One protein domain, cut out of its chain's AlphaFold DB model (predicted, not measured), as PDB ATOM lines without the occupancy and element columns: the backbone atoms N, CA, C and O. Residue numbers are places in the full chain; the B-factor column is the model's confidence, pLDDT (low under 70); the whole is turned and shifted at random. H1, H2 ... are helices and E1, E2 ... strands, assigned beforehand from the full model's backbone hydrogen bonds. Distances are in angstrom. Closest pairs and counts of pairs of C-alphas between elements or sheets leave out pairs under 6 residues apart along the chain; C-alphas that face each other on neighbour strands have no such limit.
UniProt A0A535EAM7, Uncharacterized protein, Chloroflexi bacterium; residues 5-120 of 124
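This is residues 5 to 120 of the 124 residues of an uncharacterized protein of Chloroflexi bacterium (UniProt A0A535EAM7). Look for a long, twisted sheet of four strands with two helices packed over one of its ends, while the hairpin of E3 and E4 runs on past E2 at residues 63 to 85 as a two-stranded arm. H1 and H2 cover the end of the sheet where E1 and E2 lie, and the arm makes much of the length. The 116 printed residues hold two named helices and four named strands, along the chain H1, E1, E2, E3, E4, H2; the sheet's order is E1, E2, E3, E4, all antiparallel, and the class is mixed, helices and strands. The whole is loose, with a radius of gyration of the C-alphas of 19.0 A, and a rod in outline, spanning 72 by 31 by 19 A.

Find C-alpha 5 at (-96.890, -100.813, -29.205); from there H1 runs through residues 5 to 17, 18.3 A long. E1 follows at residues 21 to 24, 10.5 A. E2 holds residues 37 to 48, 34.9 A. From C-alpha 51 at (-89.309, -70.730, -35.786), E3 runs to residue 71 over 61.5 A, and E4 comes back through residues 77 to 94, 54.4 A. H2, residues 100 to 118, measures 27.2 A and ends at C-alpha 118, (-86.259, -98.049, -16.172).

Begin with the sheet, a meander, each strand the antiparallel neighbour of the one before. In the hairpin E1 and E2, find N 23 and O 43 at 2.8 A. In the hairpin E2 and E3, look at N 44 and O 55, 2.8 A apart. In the hairpin E3 and E4, N 58 and O 90 are 2.8 A apart, and out in the arm N 66 and O 82 are 3.0 A apart. The edge strands E1 and E4 are apart. Both helices are on one face of the sheet, two layers in all. H1 is on the sheet at a height of 8.8 A, over E2 and E3, and runs along the strands, at 6 degrees to E2 on the local plane; its closest C-alphas to E1 are Met 12 and Val 22, 6.5 A. H2 is on the sheet at a height of 8.2 A, over E3 and only just not over E4, on which 2 of its C-alphas fall; C-alphas Gly 93 of E4 and Val 102 of H2, the closest of the two, are 5.8 A apart. H1, with residues 11 to 15 alone, touches H2 at its residues 109 to 113, closest at the C-alphas of Ile 11 and Leu 113, 7.0 A; they run opposite ways at a steep tilt of 43 degrees. In both helices every O i to N i+4 pair is within hydrogen-bond range.

The C-alphas farthest apart, those of Pro 50 and Gly 74, are 71.9 A from each other. The printed part has no cut. The link from E1 to E2, residues 25 to 36, is long; the other links are tight. The model's mean pLDDT over the printed part is 78.4, and it is under 70 at residues 5 to 6, 28 to 37, 63 to 85 and 119 to 120.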
ATOM      1  N   GLU A   5     -95.864-101.836 -29.006       63.62
ATOM      2  CA  GLU A   5     -96.890-100.813 -29.205       63.62
ATOM      3  C   GLU A   5     -97.027 -99.882 -27.989       63.62
ATOM      4  O   GLU A   5     -96.995 -98.665 -28.142       63.62
ATOM      5  N   MET A   6     -97.022-100.426 -26.762       65.06
ATOM      6  CA  MET A   6     -97.026 -99.603 -25.542       65.06
ATOM      7  C   MET A   6     -95.756 -98.748 -25.423       65.06
ATOM      8  O   MET A   6     -95.814 -97.622 -24.938       65.06
ATOM      9  N   ARG A   7     -94.599 -99.260 -25.872       77.69
ATOM     10  CA  ARG A   7     -93.341 -98.493 -25.878       77.69
ATOM     11  C   ARG A   7     -93.386 -97.355 -26.897       77.69
ATOM     12  O   ARG A   7     -92.868 -96.278 -26.608       77.69
ATOM     13  N   LEU A   8     -94.020 -97.559 -28.052       82.69
ATOM     14  CA  LEU A   8     -94.267 -96.483 -29.013       82.69
ATOM     15  C   LEU A   8     -95.189 -95.412 -28.420       82.69
ATOM     16  O   LEU A   8     -94.887 -94.222 -28.516       82.69
ATOM     17  N   ASP A   9     -96.274 -95.829 -27.767       84.25
ATOM     18  CA  ASP A   9     -97.206 -94.925 -27.093       84.25
ATOM     19  C   ASP A   9     -96.528 -94.115 -25.988       84.25
ATOM     20  O   ASP A   9     -96.788 -92.916 -25.843       84.25
ATOM     21  N   ASP A  10     -95.607 -94.728 -25.243       85.44
ATOM     22  CA  ASP A  10     -94.786 -94.035 -24.256       85.44
ATOM     23  C   ASP A  10     -93.907 -92.956 -24.905       85.44
ATOM     24  O   ASP A  10     -93.873 -91.829 -24.404       85.44
ATOM     25  N   ILE A  11     -93.251 -93.257 -26.033       88.56
ATOM     26  CA  ILE A  11     -92.439 -92.280 -26.781       88.56
ATOM     27  C   ILE A  11     -93.312 -91.108 -27.240       88.56
ATOM     28  O   ILE A  11     -92.976 -89.947 -26.993       88.56
ATOM     29  N   MET A  12     -94.463 -91.398 -27.853       91.94
ATOM     30  CA  MET A  12     -95.410 -90.370 -28.290       91.94
ATOM     31  C   MET A  12     -95.920 -89.531 -27.114       91.94
ATOM     32  O   MET A  12     -96.053 -88.314 -27.225       91.94
ATOM     33  N   THR A  13     -96.175 -90.162 -25.968       91.56
ATOM     34  CA  THR A  13     -96.630 -89.480 -24.753       91.56
ATOM     35  C   THR A  13     -95.563 -88.538 -24.208       91.56
ATOM     36  O   THR A  13     -95.881 -87.397 -23.883       91.56
ATOM     37  N   VAL A  14     -94.302 -88.974 -24.131       92.38
ATOM     38  CA  VAL A  14     -93.191 -88.124 -23.673       92.38
ATOM     39  C   VAL A  14     -93.048 -86.896 -24.573       92.38
ATOM     40  O   VAL A  14     -92.986 -85.777 -24.073       92.38
ATOM     41  N   LEU A  15     -93.092 -87.070 -25.895       93.00
ATOM     42  CA  LEU A  15     -93.038 -85.951 -26.842       93.00
ATOM     43  C   LEU A  15     -94.202 -84.966 -26.651       93.00
ATOM     44  O   LEU A  15     -93.982 -83.756 -26.602       93.00
ATOM     45  N   ARG A  16     -95.429 -85.472 -26.481       94.44
ATOM     46  CA  ARG A  16     -96.618 -84.638 -26.245       94.44
ATOM     47  C   ARG A  16     -96.534 -83.855 -24.938       94.44
ATOM     48  O   ARG A  16     -96.855 -82.672 -24.927       94.44
ATOM     49  N   ILE A  17     -96.056 -84.474 -23.854       93.38
ATOM     50  CA  ILE A  17     -95.832 -83.789 -22.566       93.38
ATOM     51  C   ILE A  17     -94.844 -82.629 -22.732       93.38
ATOM     52  O   ILE A  17     -95.007 -81.578 -22.117       93.38
ATOM     53  N   ARG A  18     -93.854 -82.784 -23.615       90.12
ATOM     54  CA  ARG A  18     -92.876 -81.738 -23.950       90.12
ATOM     55  C   ARG A  18     -93.421 -80.679 -24.918       90.12
ATOM     56  O   ARG A  18     -92.682 -79.784 -25.334       90.12
ATOM     57  N   GLY A  19     -94.704 -80.749 -25.265       93.56
ATOM     58  CA  GLY A  19     -95.396 -79.779 -26.107       93.56
ATOM     59  C   GLY A  19     -95.193 -79.991 -27.603       93.56
ATOM     60  O   GLY A  19     -95.440 -79.066 -28.371       93.56
ATOM     61  N   PHE A  20     -94.716 -81.163 -28.029       95.38
ATOM     62  CA  PHE A  20     -94.675 -81.494 -29.448       95.38
ATOM     63  C   PHE A  20     -96.030 -82.005 -29.934       95.38
ATOM     64  O   PHE A  20     -96.660 -82.865 -29.314       95.38
ATOM     65  N   GLU A  21     -96.427 -81.534 -31.105       95.56
ATOM     66  CA  GLU A  21     -97.388 -82.212 -31.962       95.56
ATOM     67  C   GLU A  21     -96.684 -83.410 -32.598       95.56
ATOM     68  O   GLU A  21     -95.604 -83.255 -33.168       95.56
ATOM     69  N   VAL A  22     -97.258 -84.607 -32.464       94.25
ATOM     70  CA  VAL A  22     -96.626 -85.866 -32.887       94.25
ATOM     71  C   VAL A  22     -97.453 -86.527 -33.977       94.25
ATOM     72  O   VAL A  22     -98.656 -86.724 -33.805       94.25
ATOM     73  N   GLU A  23     -96.785 -86.920 -35.054       92.25
ATOM     74  CA  GLU A  23     -97.342 -87.586 -36.224       92.25
ATOM     75  C   GLU A  23     -96.623 -88.923 -36.460       92.25
ATOM     76  O   GLU A  23     -95.393 -88.982 -36.482       92.25
ATOM     77  N   ASP A  24     -97.387 -90.001 -36.643       88.38
ATOM     78  CA  ASP A  24     -96.863 -91.279 -37.139       88.38
ATOM     79  C   ASP A  24     -96.787 -91.212 -38.667       88.38
ATOM     80  O   ASP A  24     -97.810 -91.165 -39.350       88.38
ATOM     81  N   LEU A  25     -95.564 -91.194 -39.200       84.50
ATOM     82  CA  LEU A  25     -95.308 -90.898 -40.609       84.50
ATOM     83  C   LEU A  25     -95.540 -92.090 -41.551       84.50
ATOM     84  O   LEU A  25     -95.307 -91.935 -42.747       84.50
ATOM     85  N   ARG A  26     -95.977 -93.259 -41.042       73.31
ATOM     86  CA  ARG A  26     -96.373 -94.478 -41.796       73.31
ATOM     87  C   ARG A  26     -95.706 -94.632 -43.173       73.31
ATOM     88  O   ARG A  26     -96.377 -94.792 -44.195       73.31
ATOM     89  N   LEU A  27     -94.374 -94.580 -43.200       71.88
ATOM     90  CA  LEU A  27     -93.614 -94.579 -44.448       71.88
ATOM     91  C   LEU A  27     -93.651 -95.966 -45.124       71.88
ATOM     92  O   LEU A  27     -93.693 -96.990 -44.427       71.88
ATOM     93  N   PRO A  28     -93.595 -96.036 -46.468       61.72
ATOM     94  CA  PRO A  28     -93.554 -97.305 -47.194       61.72
ATOM     95  C   PRO A  28     -92.404 -98.195 -46.699       61.72
ATOM     96  O   PRO A  28     -91.280 -97.727 -46.539       61.72
ATOM     97  N   GLY A  29     -92.681 -99.477 -46.438       62.56
ATOM     98  CA  GLY A  29     -91.687-100.429 -45.913       62.56
ATOM     99  C   GLY A  29     -91.500-100.409 -44.391       62.56
ATOM    100  O   GLY A  29     -90.673-101.153 -43.876       62.56
ATOM    101  N   THR A  30     -92.276 -99.600 -43.659       62.06
ATOM    102  CA  THR A  30     -92.230 -99.545 -42.183       62.06
ATOM    103  C   THR A  30     -93.517-100.024 -41.516       62.06
ATOM    104  O   THR A  30     -93.602-100.077 -40.298       62.06
ATOM    105  N   THR A  31     -94.529-100.409 -42.294       55.72
ATOM    106  CA  THR A  31     -95.883-100.686 -41.788       55.72
ATOM    107  C   THR A  31     -96.154-102.162 -41.502       55.72
ATOM    108  O   THR A  31     -97.066-102.460 -40.735       55.72
ATOM    109  N   ALA A  32     -95.378-103.087 -42.075       55.31
ATOM    110  CA  ALA A  32     -95.520-104.512 -41.794       55.31
ATOM    111  C   ALA A  32     -94.662-104.874 -40.572       55.31
ATOM    112  O   ALA A  32     -93.439-104.755 -40.658       55.31
ATOM    113  N   PRO A  33     -95.258-105.276 -39.437       55.00
ATOM    114  CA  PRO A  33     -94.495-105.979 -38.422       55.00
ATOM    115  C   PRO A  33     -94.046-107.305 -39.044       55.00
ATOM    116  O   PRO A  33     -94.872-108.173 -39.334       55.00
ATOM    117  N   GLU A  34     -92.748-107.466 -39.289       59.03
ATOM    118  CA  GLU A  34     -92.209-108.825 -39.278       59.03
ATOM    119  C   GLU A  34     -92.449-109.346 -37.856       59.03
ATOM    120  O   GLU A  34     -92.394-108.568 -36.906       59.03
ATOM    121  N   ALA A  35     -92.786-110.627 -37.692       58.91
ATOM    122  CA  ALA A  35     -93.318-111.154 -36.426       58.91
ATOM    123  C   ALA A  35     -92.468-110.812 -35.177       58.91
ATOM    124  O   ALA A  35     -93.008-110.744 -34.071       58.91
ATOM    125  N   ASP A  36     -91.176-110.529 -35.380       60.06
ATOM    126  CA  ASP A  36     -90.186-110.223 -34.350       60.06
ATOM    127  C   ASP A  36     -89.516-108.839 -34.490       60.06
ATOM    128  O   ASP A  36     -88.571-108.549 -33.746       60.06
ATOM    129  N   SER A  37     -89.959-107.981 -35.422       66.75
ATOM    130  CA  SER A  37     -89.389-106.640 -35.605       66.75
ATOM    131  C   SER A  37     -90.445-105.547 -35.812       66.75
ATOM    132  O   SER A  37     -91.406-105.676 -36.573       66.75
ATOM    133  N   MET A  38     -90.245-104.419 -35.130       76.25
ATOM    134  CA  MET A  38     -91.067-103.220 -35.266       76.25
ATOM    135  C   MET A  38     -90.208-102.083 -35.803       76.25
ATOM    136  O   MET A  38     -89.170-101.774 -35.234       76.25
ATOM    137  N   ARG A  39     -90.668-101.400 -36.852       83.00
ATOM    138  CA  ARG A  39     -90.028-100.187 -37.383       83.00
ATOM    139  C   ARG A  39     -91.063 -99.082 -37.518       83.00
ATOM    140  O   ARG A  39     -92.123 -99.319 -38.090       83.00
ATOM    141  N   ARG A  40     -90.802 -97.890 -36.983       86.12
ATOM    142  CA  ARG A  40     -91.721 -96.739 -37.067       86.12
ATOM    143  C   ARG A  40     -90.973 -95.425 -37.220       86.12
ATOM    144  O   ARG A  40     -89.898 -95.252 -36.654       86.12
ATOM    145  N   TRP A  41     -91.587 -94.494 -37.942       89.94
ATOM    146  CA  TRP A  41     -91.132 -93.112 -38.037       89.94
ATOM    147  C   TRP A  41     -92.112 -92.195 -37.321       89.94
ATOM    148  O   TRP A  41     -93.302 -92.216 -37.626       89.94
ATOM    149  N   LEU A  42     -91.608 -91.372 -36.407       91.56
ATOM    150  CA  LEU A  42     -92.399 -90.349 -35.731       91.56
ATOM    151  C   LEU A  42     -91.853 -88.969 -36.087       91.56
ATOM    152  O   LEU A  42     -90.674 -88.686 -35.871       91.56
ATOM    153  N   GLY A  43     -92.717 -88.108 -36.606       94.25
ATOM    154  CA  GLY A  43     -92.466 -86.679 -36.715       94.25
ATOM    155  C   GLY A  43     -92.967 -85.976 -35.460       94.25
ATOM    156  O   GLY A  43     -94.069 -86.247 -34.996       94.25
ATOM    157  N   ALA A  44     -92.174 -85.072 -34.903       95.88
ATOM    158  CA  ALA A  44     -92.561 -84.247 -33.769       95.88
ATOM    159  C   ALA A  44     -92.249 -82.782 -34.072       95.88
ATOM    160  O   ALA A  44     -91.130 -82.454 -34.470       95.88
ATOM    161  N   ARG A  45     -93.217 -81.883 -33.884       96.19
ATOM    162  CA  ARG A  45     -93.056 -80.449 -34.156       96.19
ATOM    163  C   ARG A  45     -93.542 -79.585 -32.997       96.19
ATOM    164  O   ARG A  45     -94.577 -79.866 -32.408       96.19
ATOM    165  N   ARG A  46     -92.800 -78.525 -32.674       95.50
ATOM    166  CA  ARG A  46     -93.172 -77.529 -31.658       95.50
ATOM    167  C   ARG A  46     -92.717 -76.138 -32.089       95.50
ATOM    168  O   ARG A  46     -91.626 -75.985 -32.640       95.50
ATOM    169  N   ALA A  47     -93.515 -75.115 -31.796       93.25
ATOM    170  CA  ALA A  47     -93.098 -73.726 -31.973       93.25
ATOM    171  C   ALA A  47     -91.913 -73.372 -31.051       93.25
ATOM    172  O   ALA A  47     -91.844 -73.799 -29.898       93.25
ATOM    173  N   HIS A  48     -90.972 -72.582 -31.559       89.25
ATOM    174  CA  HIS A  48     -89.810 -72.093 -30.825       89.25
ATOM    175  C   HIS A  48     -89.511 -70.648 -31.249       89.25
ATOM    176  O   HIS A  48     -88.774 -70.391 -32.206       89.25
ATOM    177  N   GLY A  49     -90.142 -69.693 -30.560       89.06
ATOM    178  CA  GLY A  49     -90.121 -68.285 -30.954       89.06
ATOM    179  C   GLY A  49     -90.729 -68.093 -32.355       89.06
ATOM    180  O   GLY A  49     -91.828 -68.589 -32.595       89.06
ATOM    181  N   PRO A  50     -90.042 -67.409 -33.292       90.62
ATOM    182  CA  PRO A  50     -90.518 -67.236 -34.669       90.62
ATOM    183  C   PRO A  50     -90.288 -68.470 -35.560       90.62
ATOM    184  O   PRO A  50     -90.650 -68.449 -36.736       90.62
ATOM    185  N   TYR A  51     -89.654 -69.525 -35.036       92.38
ATOM    186  CA  TYR A  51     -89.309 -70.730 -35.786       92.38
ATOM    187  C   TYR A  51     -90.072 -71.954 -35.290       92.38
ATOM    188  O   TYR A  51     -90.725 -71.939 -34.248       92.38
ATOM    189  N   SER A  52     -89.955 -73.045 -36.042       92.50
ATOM    190  CA  SER A  52     -90.438 -74.358 -35.634       92.50
ATOM    191  C   SER A  52     -89.255 -75.268 -35.344       92.50
ATOM    192  O   SER A  52     -88.395 -75.464 -36.201       92.50
ATOM    193  N   MET A  53     -89.251 -75.869 -34.158       95.00
ATOM    194  CA  MET A  53     -88.386 -76.996 -33.840       95.00
ATOM    195  C   MET A  53     -89.054 -78.274 -34.344       95.00
ATOM    196  O   MET A  53     -90.237 -78.502 -34.083       95.00
ATOM    197  N   SER A  54     -88.308 -79.093 -35.074       94.75
ATOM    198  CA  SER A  54     -88.764 -80.396 -35.554       94.75
ATOM    199  C   SER A  54     -87.813 -81.482 -35.075       94.75
ATOM    200  O   SER A  54     -86.600 -81.289 -35.075       94.75
ATOM    201  N   ILE A  55     -88.354 -82.626 -34.681       94.56
ATOM    202  CA  ILE A  55     -87.603 -83.831 -34.348       94.56
ATOM    203  C   ILE A  55     -88.193 -84.963 -35.180       94.56
ATOM    204  O   ILE A  55     -89.408 -85.139 -35.227       94.56
ATOM    205  N   LEU A  56     -87.333 -85.718 -35.846       94.19
ATOM    206  CA  LEU A  56     -87.694 -86.932 -36.552       94.19
ATOM    207  C   LEU A  56     -87.065 -88.111 -35.815       94.19
ATOM    208  O   LEU A  56     -85.860 -88.121 -35.552       94.19
ATOM    209  N   LEU A  57     -87.895 -89.089 -35.472       92.12
ATOM    210  CA  LEU A  57     -87.488 -90.303 -34.784       92.12
ATOM    211  C   LEU A  57     -87.691 -91.504 -35.692       92.12
ATOM    212  O   LEU A  57     -88.749 -91.651 -36.301       92.12
ATOM    213  N   TYR A  58     -86.703 -92.387 -35.710       90.31
ATOM    214  CA  TYR A  58     -86.824 -93.736 -36.232       90.31
ATOM    215  C   TYR A  58     -86.690 -94.719 -35.072       90.31
ATOM    216  O   TYR A  58     -85.682 -94.735 -34.366       90.31
ATOM    217  N   VAL A  59     -87.741 -95.497 -34.846       87.31
ATOM    218  CA  VAL A  59     -87.855 -96.451 -33.745       87.31
ATOM    219  C   VAL A  59     -87.776 -97.851 -34.328       87.31
ATOM    220  O   VAL A  59     -88.606 -98.213 -35.161       87.31
ATOM    221  N   GLU A  60     -86.798 -98.630 -33.881       85.38
ATOM    222  CA  GLU A  60     -86.609-100.028 -34.250       85.38
ATOM    223  C   GLU A  60     -86.653-100.911 -32.997       85.38
ATOM    224  O   GLU A  60     -85.872-100.722 -32.070       85.38
ATOM    225  N   GLY A  61     -87.579-101.863 -32.959       80.94
ATOM    226  CA  GLY A  61     -87.683-102.900 -31.940       80.94
ATOM    227  C   GLY A  61     -87.308-104.257 -32.525       80.94
ATOM    228  O   GLY A  61     -87.683-104.566 -33.655       80.94
ATOM    229  N   THR A  62     -86.563-105.067 -31.779       74.69
ATOM    230  CA  THR A  62     -86.259-106.460 -32.135       74.69
ATOM    231  C   THR A  62     -86.512-107.358 -30.937       74.69
ATOM    232  O   THR A  62     -86.031-107.073 -29.838       74.69
ATOM    233  N   ARG A  63     -87.240-108.456 -31.143       69.69
ATOM    234  CA  ARG A  63     -87.486-109.475 -30.118       69.69
ATOM    235  C   ARG A  63     -86.460-110.592 -30.207       69.69
ATOM    236  O   ARG A  63     -86.076-111.030 -31.286       69.69
ATOM    237  N   TYR A  64     -86.059-111.088 -29.045       65.25
ATOM    238  CA  TYR A  64     -85.247-112.285 -28.901       65.25
ATOM    239  C   TYR A  64     -85.950-113.238 -27.933       65.25
ATOM    240  O   TYR A  64     -86.342-112.853 -26.832       65.25
ATOM    241  N   GLN A  65     -86.077-114.512 -28.296       57.59
ATOM    242  CA  GLN A  65     -86.449-115.544 -27.331       57.59
ATOM    243  C   GLN A  65     -85.175-116.142 -26.739       57.59
ATOM    244  O   GLN A  65     -84.408-116.815 -27.423       57.59
ATOM    245  N   THR A  66     -84.926-115.890 -25.454       55.75
ATOM    246  CA  THR A  66     -83.836-116.542 -24.722       55.75
ATOM    247  C   THR A  66     -84.390-117.741 -23.962       55.75
ATOM    248  O   THR A  66     -85.240-117.601 -23.082       55.75
ATOM    249  N   ARG A  67     -83.881-118.938 -24.269       53.44
ATOM    250  CA  ARG A  67     -84.170-120.156 -23.500       53.44
ATOM    251  C   ARG A  67     -83.270-120.182 -22.269       53.44
ATOM    252  O   ARG A  67     -82.048-120.214 -22.400       53.44
ATOM    253  N   ARG A  68     -83.855-120.164 -21.070       49.41
ATOM    254  CA  ARG A  68     -83.101-120.313 -19.821       49.41
ATOM    255  C   ARG A  68     -83.331-121.714 -19.270       49.41
ATOM    256  O   ARG A  68     -84.445-122.058 -18.885       49.41
ATOM    257  N   GLU A  69     -82.271-122.509 -19.223       50.66
ATOM    258  CA  GLU A  69     -82.279-123.793 -18.526       50.66
ATOM    259  C   GLU A  69     -81.803-123.579 -17.089       50.66
ATOM    260  O   GLU A  69     -80.747-122.986 -16.852       50.66
ATOM    261  N   ARG A  70     -82.584-124.042 -16.108       47.47
ATOM    262  CA  ARG A  70     -82.154-124.061 -14.706       47.47
ATOM    263  C   ARG A  70     -82.170-125.497 -14.209       47.47
ATOM    264  O   ARG A  70     -83.223-126.126 -14.134       47.47
ATOM    265  N   GLN A  71     -80.991-126.011 -13.874       44.06
ATOM    266  CA  GLN A  71     -80.851-127.324 -13.259       44.06
ATOM    267  C   GLN A  71     -81.049-127.171 -11.748       44.06
ATOM    268  O   GLN A  71     -80.305-126.446 -11.086       44.06
ATOM    269  N   VAL A  72     -82.086-127.807 -11.209       54.69
ATOM    270  CA  VAL A  72     -82.366-127.829  -9.767       54.69
ATOM    271  C   VAL A  72     -81.791-129.127  -9.189       54.69
ATOM    272  O   VAL A  72     -81.798-130.162  -9.861       54.69
ATOM    273  N   HIS A  73     -81.261-129.085  -7.963       43.84
ATOM    274  CA  HIS A  73     -80.776-130.285  -7.269       43.84
ATOM    275  C   HIS A  73     -81.916-131.319  -7.191       43.84
ATOM    276  O   HIS A  73     -82.968-131.022  -6.630       43.84
ATOM    277  N   GLY A  74     -81.732-132.495  -7.805       57.56
ATOM    278  CA  GLY A  74     -82.767-133.538  -7.923       57.56
ATOM    279  C   GLY A  74     -83.105-133.993  -9.352       57.56
ATOM    280  O   GLY A  74     -83.942-134.871  -9.517       57.56
ATOM    281  N   GLY A  75     -82.466-133.438 -10.389       52.72
ATOM    282  CA  GLY A  75     -82.555-133.966 -11.764       52.72
ATOM    283  C   GLY A  75     -83.739-133.465 -12.600       52.72
ATOM    284  O   GLY A  75     -83.827-133.795 -13.780       52.72
ATOM    285  N   MET A  76     -84.611-132.619 -12.043       44.31
ATOM    286  CA  MET A  76     -85.661-131.945 -12.812       44.31
ATOM    287  C   MET A  76     -85.092-130.733 -13.563       44.31
ATOM    288  O   MET A  76     -84.506-129.825 -12.963       44.31
ATOM    289  N   LYS A  77     -85.265-130.723 -14.889       47.06
ATOM    290  CA  LYS A  77     -84.982-129.572 -15.753       47.06
ATOM    291  C   LYS A  77     -86.260-128.755 -15.909       47.06
ATOM    292  O   LYS A  77     -87.245-129.264 -16.432       47.06
ATOM    293  N   TYR A  78     -86.234-127.499 -15.470       47.03
ATOM    294  CA  TYR A  78     -87.280-126.535 -15.803       47.03
ATOM    295  C   TYR A  78     -86.807-125.698 -16.990       47.03
ATOM    296  O   TYR A  78     -85.754-125.058 -16.925       47.03
ATOM    297  N   GLU A  79     -87.585-125.718 -18.069       48.84
ATOM    298  CA  GLU A  79     -87.406-124.821 -19.205       48.84
ATOM    299  C   GLU A  79     -88.294-123.598 -19.007       48.84
ATOM    300  O   GLU A  79     -89.496-123.715 -18.773       48.84
ATOM    301  N   THR A  80     -87.707-122.407 -19.067       49.12
ATOM    302  CA  THR A  80     -88.472-121.160 -19.089       49.12
ATOM    303  C   THR A  80     -87.988-120.322 -20.261       49.12
ATOM    304  O   THR A  80     -86.813-119.948 -20.326       49.12
ATOM    305  N   SER A  81     -88.894-120.046 -21.195       49.53
ATOM    306  CA  SER A  81     -88.675-119.069 -22.259       49.53
ATOM    307  C   SER A  81     -88.781-117.673 -21.656       49.53
ATOM    308  O   SER A  81     -89.794-117.333 -21.046       49.53
ATOM    309  N   VAL A  82     -87.720-116.881 -21.780       56.00
ATOM    310  CA  VAL A  82     -87.704-115.481 -21.357       56.00
ATOM    311  C   VAL A  82     -87.721-114.622 -22.613       56.00
ATOM    312  O   VAL A  82     -86.771-114.654 -23.397       56.00
ATOM    313  N   ASP A  83     -88.790-113.849 -22.783       56.91
ATOM    314  CA  ASP A  83     -88.859-112.829 -23.826       56.91
ATOM    315  C   ASP A  83     -87.884-111.698 -23.492       56.91
ATOM    316  O   ASP A  83     -88.063-110.975 -22.501       56.91
ATOM    317  N   SER A  84     -86.865-111.538 -24.328       63.00
ATOM    318  CA  SER A  84     -85.944-110.408 -24.328       63.00
ATOM    319  C   SER A  84     -86.037-109.662 -25.659       63.00
ATOM    320  O   SER A  84     -86.792-110.026 -26.557       63.00
ATOM    321  N   GLY A  85     -85.340-108.542 -25.772       69.62
ATOM    322  CA  GLY A  85     -85.362-107.727 -26.979       69.62
ATOM    323  C   GLY A  85     -84.834-106.332 -26.726       69.62
ATOM    324  O   GLY A  85     -84.593-105.932 -25.585       69.62
ATOM    325  N   GLU A  86     -84.606-105.630 -27.820       75.62
ATOM    326  CA  GLU A  86     -83.906-104.359 -27.868       75.62
ATOM    327  C   GLU A  86     -84.783-103.321 -28.565       75.62
ATOM    328  O   GLU A  86     -85.462-103.627 -29.544       75.62
ATOM    329  N   LEU A  87     -84.763-102.092 -28.050       79.94
ATOM    330  CA  LEU A  87     -85.393-100.937 -28.673       79.94
ATOM    331  C   LEU A  87     -84.307 -99.910 -28.985       79.94
ATOM    332  O   LEU A  87     -83.664 -99.384 -28.075       79.94
ATOM    333  N   ARG A  88     -84.119 -99.610 -30.266       85.62
ATOM    334  CA  ARG A  88     -83.224 -98.568 -30.760       85.62
ATOM    335  C   ARG A  88     -84.050 -97.382 -31.221       85.62
ATOM    336  O   ARG A  88     -85.008 -97.526 -31.974       85.62
ATOM    337  N   ILE A  89     -83.671 -96.198 -30.755       88.06
ATOM    338  CA  ILE A  89     -84.307 -94.940 -31.137       88.06
ATOM    339  C   ILE A  89     -83.230 -94.062 -31.755       88.06
ATOM    340  O   ILE A  89     -82.281 -93.655 -31.084       88.06
ATOM    341  N   TYR A  90     -83.388 -93.771 -33.036       90.50
ATOM    342  CA  TYR A  90     -82.557 -92.835 -33.773       90.50
ATOM    343  C   TYR A  90     -83.306 -91.512 -33.860       90.50
ATOM    344  O   TYR A  90     -84.490 -91.493 -34.184       90.50
ATOM    345  N   ALA A  91     -82.630 -90.411 -33.554       90.75
ATOM    346  CA  ALA A  91     -83.242 -89.094 -33.484       90.75
ATOM    347  C   ALA A  91     -82.416 -88.079 -34.266       90.75
ATOM    348  O   ALA A  91     -81.200 -87.995 -34.089       90.75
ATOM    349  N   ILE A  92     -83.088 -87.279 -35.086       92.94
ATOM    350  CA  ILE A  92     -82.515 -86.087 -35.702       92.94
ATOM    351  C   ILE A  92     -83.412 -84.897 -35.390       92.94
ATOM    352  O   ILE A  92     -84.631 -84.964 -35.535       92.94
ATOM    353  N   GLY A  93     -82.807 -83.812 -34.924       92.44
ATOM    354  CA  GLY A  93     -83.509 -82.579 -34.612       92.44
ATOM    355  C   GLY A  93     -83.101 -81.449 -35.546       92.44
ATOM    356  O   GLY A  93     -81.977 -81.404 -36.044       92.44
ATOM    357  N   TRP A  94     -84.018 -80.514 -35.758       93.25
ATOM    358  CA  TRP A  94     -83.796 -79.336 -36.575       93.25
ATOM    359  C   TRP A  94     -84.495 -78.115 -35.980       93.25
ATOM    360  O   TRP A  94     -85.680 -78.150 -35.647       93.25
ATOM    361  N   LEU A  95     -83.747 -77.022 -35.881       92.69
ATOM    362  CA  LEU A  95     -84.236 -75.683 -35.591       92.69
ATOM    363  C   LEU A  95     -83.434 -74.718 -36.477       92.69
ATOM    364  O   LEU A  95     -82.205 -74.804 -36.523       92.69
ATOM    365  N   PRO A  96     -84.092 -73.818 -37.221       90.81
ATOM    366  CA  PRO A  96     -83.389 -72.812 -38.000       90.81
ATOM    367  C   PRO A  96     -82.491 -71.926 -37.128       90.81
ATOM    368  O   PRO A  96     -82.916 -71.444 -36.083       90.81
ATOM    369  N   ARG A  97     -81.281 -71.640 -37.628       86.44
ATOM    370  CA  ARG A  97     -80.307 -70.661 -37.095       86.44
ATOM    371  C   ARG A  97     -79.644 -70.991 -35.757       86.44
ATOM    372  O   ARG A  97     -78.625 -70.375 -35.468       86.44
ATOM    373  N   ASP A  98     -80.160 -71.946 -34.993       83.94
ATOM    374  CA  ASP A  98     -79.579 -72.336 -33.710       83.94
ATOM    375  C   ASP A  98     -79.764 -73.836 -33.448       83.94
ATOM    376  O   ASP A  98     -80.879 -74.354 -33.466       83.94
ATOM    377  N   SER A  99     -78.663 -74.547 -33.218       86.62
ATOM    378  CA  SER A  99     -78.666 -75.978 -32.910       86.62
ATOM    379  C   SER A  99     -78.601 -76.266 -31.410       86.62
ATOM    380  O   SER A  99     -78.914 -77.384 -31.000       86.62
ATOM    381  N   GLU A 100     -78.242 -75.292 -30.571       92.12
ATOM    382  CA  GLU A 100     -78.092 -75.514 -29.133       92.12
ATOM    383  C   GLU A 100     -79.423 -75.910 -28.463       92.12
ATOM    384  O   GLU A 100     -79.443 -76.907 -27.726       92.12
ATOM    385  N   PRO A 101     -80.565 -75.251 -28.752       91.62
ATOM    386  CA  PRO A 101     -81.860 -75.664 -28.223       91.62
ATOM    387  C   PRO A 101     -82.240 -77.082 -28.650       91.62
ATOM    388  O   PRO A 101     -82.832 -77.818 -27.866       91.62
ATOM    389  N   VAL A 102     -81.868 -77.490 -29.867       92.00
ATOM    390  CA  VAL A 102     -82.134 -78.840 -30.380       92.00
ATOM    391  C   VAL A 102     -81.345 -79.876 -29.595       92.00
ATOM    392  O   VAL A 102     -81.912 -80.872 -29.154       92.00
ATOM    393  N   VAL A 103     -80.050 -79.641 -29.378       91.56
ATOM    394  CA  VAL A 103     -79.193 -80.562 -28.621       91.56
ATOM    395  C   VAL A 103     -79.679 -80.694 -27.177       91.56
ATOM    396  O   VAL A 103     -79.760 -81.807 -26.652       91.56
ATOM    397  N   ARG A 104     -80.053 -79.580 -26.532       93.56
ATOM    398  CA  ARG A 104     -80.638 -79.597 -25.180       93.56
ATOM    399  C   ARG A 104     -81.935 -80.405 -25.141       93.56
ATOM    400  O   ARG A 104     -82.105 -81.238 -24.253       93.56
ATOM    401  N   GLU A 105     -82.810 -80.206 -26.122       93.25
ATOM    402  CA  GLU A 105     -84.077 -80.926 -26.229       93.25
ATOM    403  C   GLU A 105     -83.872 -82.430 -26.461       93.25
ATOM    404  O   GLU A 105     -84.503 -83.245 -25.790       93.25
ATOM    405  N   MET A 106     -82.948 -82.816 -27.346       91.94
ATOM    406  CA  MET A 106     -82.614 -84.221 -27.605       91.94
ATOM    407  C   MET A 106     -82.035 -84.916 -26.369       91.94
ATOM    408  O   MET A 106     -82.389 -86.059 -26.077       91.94
ATOM    409  N   ASN A 107     -81.171 -84.232 -25.616       93.00
ATOM    410  CA  ASN A 107     -80.613 -84.773 -24.377       93.00
ATOM    411  C   ASN A 107     -81.681 -84.964 -23.298       93.00
ATOM    412  O   ASN A 107     -81.674 -85.989 -22.617       93.00
ATOM    413  N   ALA A 108     -82.609 -84.015 -23.173       92.06
ATOM    414  CA  ALA A 108     -83.724 -84.126 -22.243       92.06
ATOM    415  C   ALA A 108     -84.683 -85.260 -22.644       92.06
ATOM    416  O   ALA A 108     -85.045 -86.076 -21.802       92.06
ATOM    417  N   LEU A 109     -85.011 -85.388 -23.937       90.94
ATOM    418  CA  LEU A 109     -85.807 -86.504 -24.455       90.94
ATOM    419  C   LEU A 109     -85.152 -87.858 -24.142       90.94
ATOM    420  O   LEU A 109     -85.828 -88.783 -23.697       90.94
ATOM    421  N   ARG A 110     -83.831 -87.972 -24.331       88.81
ATOM    422  CA  ARG A 110     -83.074 -89.185 -23.989       88.81
ATOM    423  C   ARG A 110     -83.210 -89.534 -22.506       88.81
ATOM    424  O   ARG A 110     -83.408 -90.703 -22.185       88.81
ATOM    425  N   GLN A 111     -83.094 -88.547 -21.618       89.81
ATOM    426  CA  GLN A 111     -83.220 -88.759 -20.177       89.81
ATOM    427  C   GLN A 111     -84.639 -89.194 -19.788       89.81
ATOM    428  O   GLN A 111     -84.786 -90.199 -19.096       89.81
ATOM    429  N   ASP A 112     -85.669 -88.508 -20.283       88.94
ATOM    430  CA  ASP A 112     -87.069 -88.822 -19.967       88.94
ATOM    431  C   ASP A 112     -87.449 -90.241 -20.415       88.94
ATOM    432  O   ASP A 112     -88.110 -90.983 -19.684       88.94
ATOM    433  N   LEU A 113     -87.007 -90.640 -21.614       85.88
ATOM    434  CA  LEU A 113     -87.227 -91.991 -22.127       85.88
ATOM    435  C   LEU A 113     -86.505 -93.036 -21.276       85.88
ATOM    436  O   LEU A 113     -87.099 -94.061 -20.946       85.88
ATOM    437  N   HIS A 114     -85.258 -92.772 -20.882       84.06
ATOM    438  CA  HIS A 114     -84.494 -93.675 -20.026       84.06
ATOM    439  C   HIS A 114     -85.166 -93.859 -18.659       84.06
ATOM    440  O   HIS A 114     -85.466 -94.986 -18.272       84.06
ATOM    441  N   GLU A 115     -85.519 -92.764 -17.979       84.62
ATOM    442  CA  GLU A 115     -86.199 -92.818 -16.680       84.62
ATOM    443  C   GLU A 115     -87.547 -93.541 -16.755       84.62
ATOM    444  O   GLU A 115     -87.890 -94.328 -15.869       84.62
ATOM    445  N   ARG A 116     -88.330 -93.298 -17.812       82.50
ATOM    446  CA  ARG A 116     -89.629 -93.954 -17.999       82.50
ATOM    447  C   ARG A 116     -89.470 -95.449 -18.250       82.50
ATOM    448  O   ARG A 116     -90.241 -96.243 -17.717       82.50
ATOM    449  N   PHE A 117     -88.472 -95.836 -19.037       76.81
ATOM    450  CA  PHE A 117     -88.232 -97.231 -19.379       76.81
ATOM    451  C   PHE A 117     -87.621 -98.045 -18.240       76.81
ATOM    452  O   PHE A 117     -87.958 -99.225 -18.140       76.81
ATOM    453  N   ASP A 118     -86.827 -97.421 -17.369       75.25
ATOM    454  CA  ASP A 118     -86.259 -98.049 -16.172       75.25
ATOM    455  C   ASP A 118     -87.295 -98.234 -15.054       75.25
ATOM    456  O   ASP A 118     -87.244 -99.204 -14.298       75.25
ATOM    457  N   ARG A 119     -88.271 -97.320 -14.944       69.75
ATOM    458  CA  ARG A 119     -89.327 -97.378 -13.915       69.75
ATOM    459  C   ARG A 119     -90.414 -98.414 -14.195       69.75
ATOM    460  O   ARG A 119     -91.201 -98.707 -13.297       69.75
ATOM    461  N   LEU A 120     -90.489 -98.964 -15.405       61.34
ATOM    462  CA  LEU A 120     -91.444-100.024 -15.724       61.34
ATOM    463  C   LEU A 120     -90.904-101.358 -15.190       61.34
ATOM    464  O   LEU A 120     -89.929-101.875 -15.739       61.34
TER     465      LEU A 120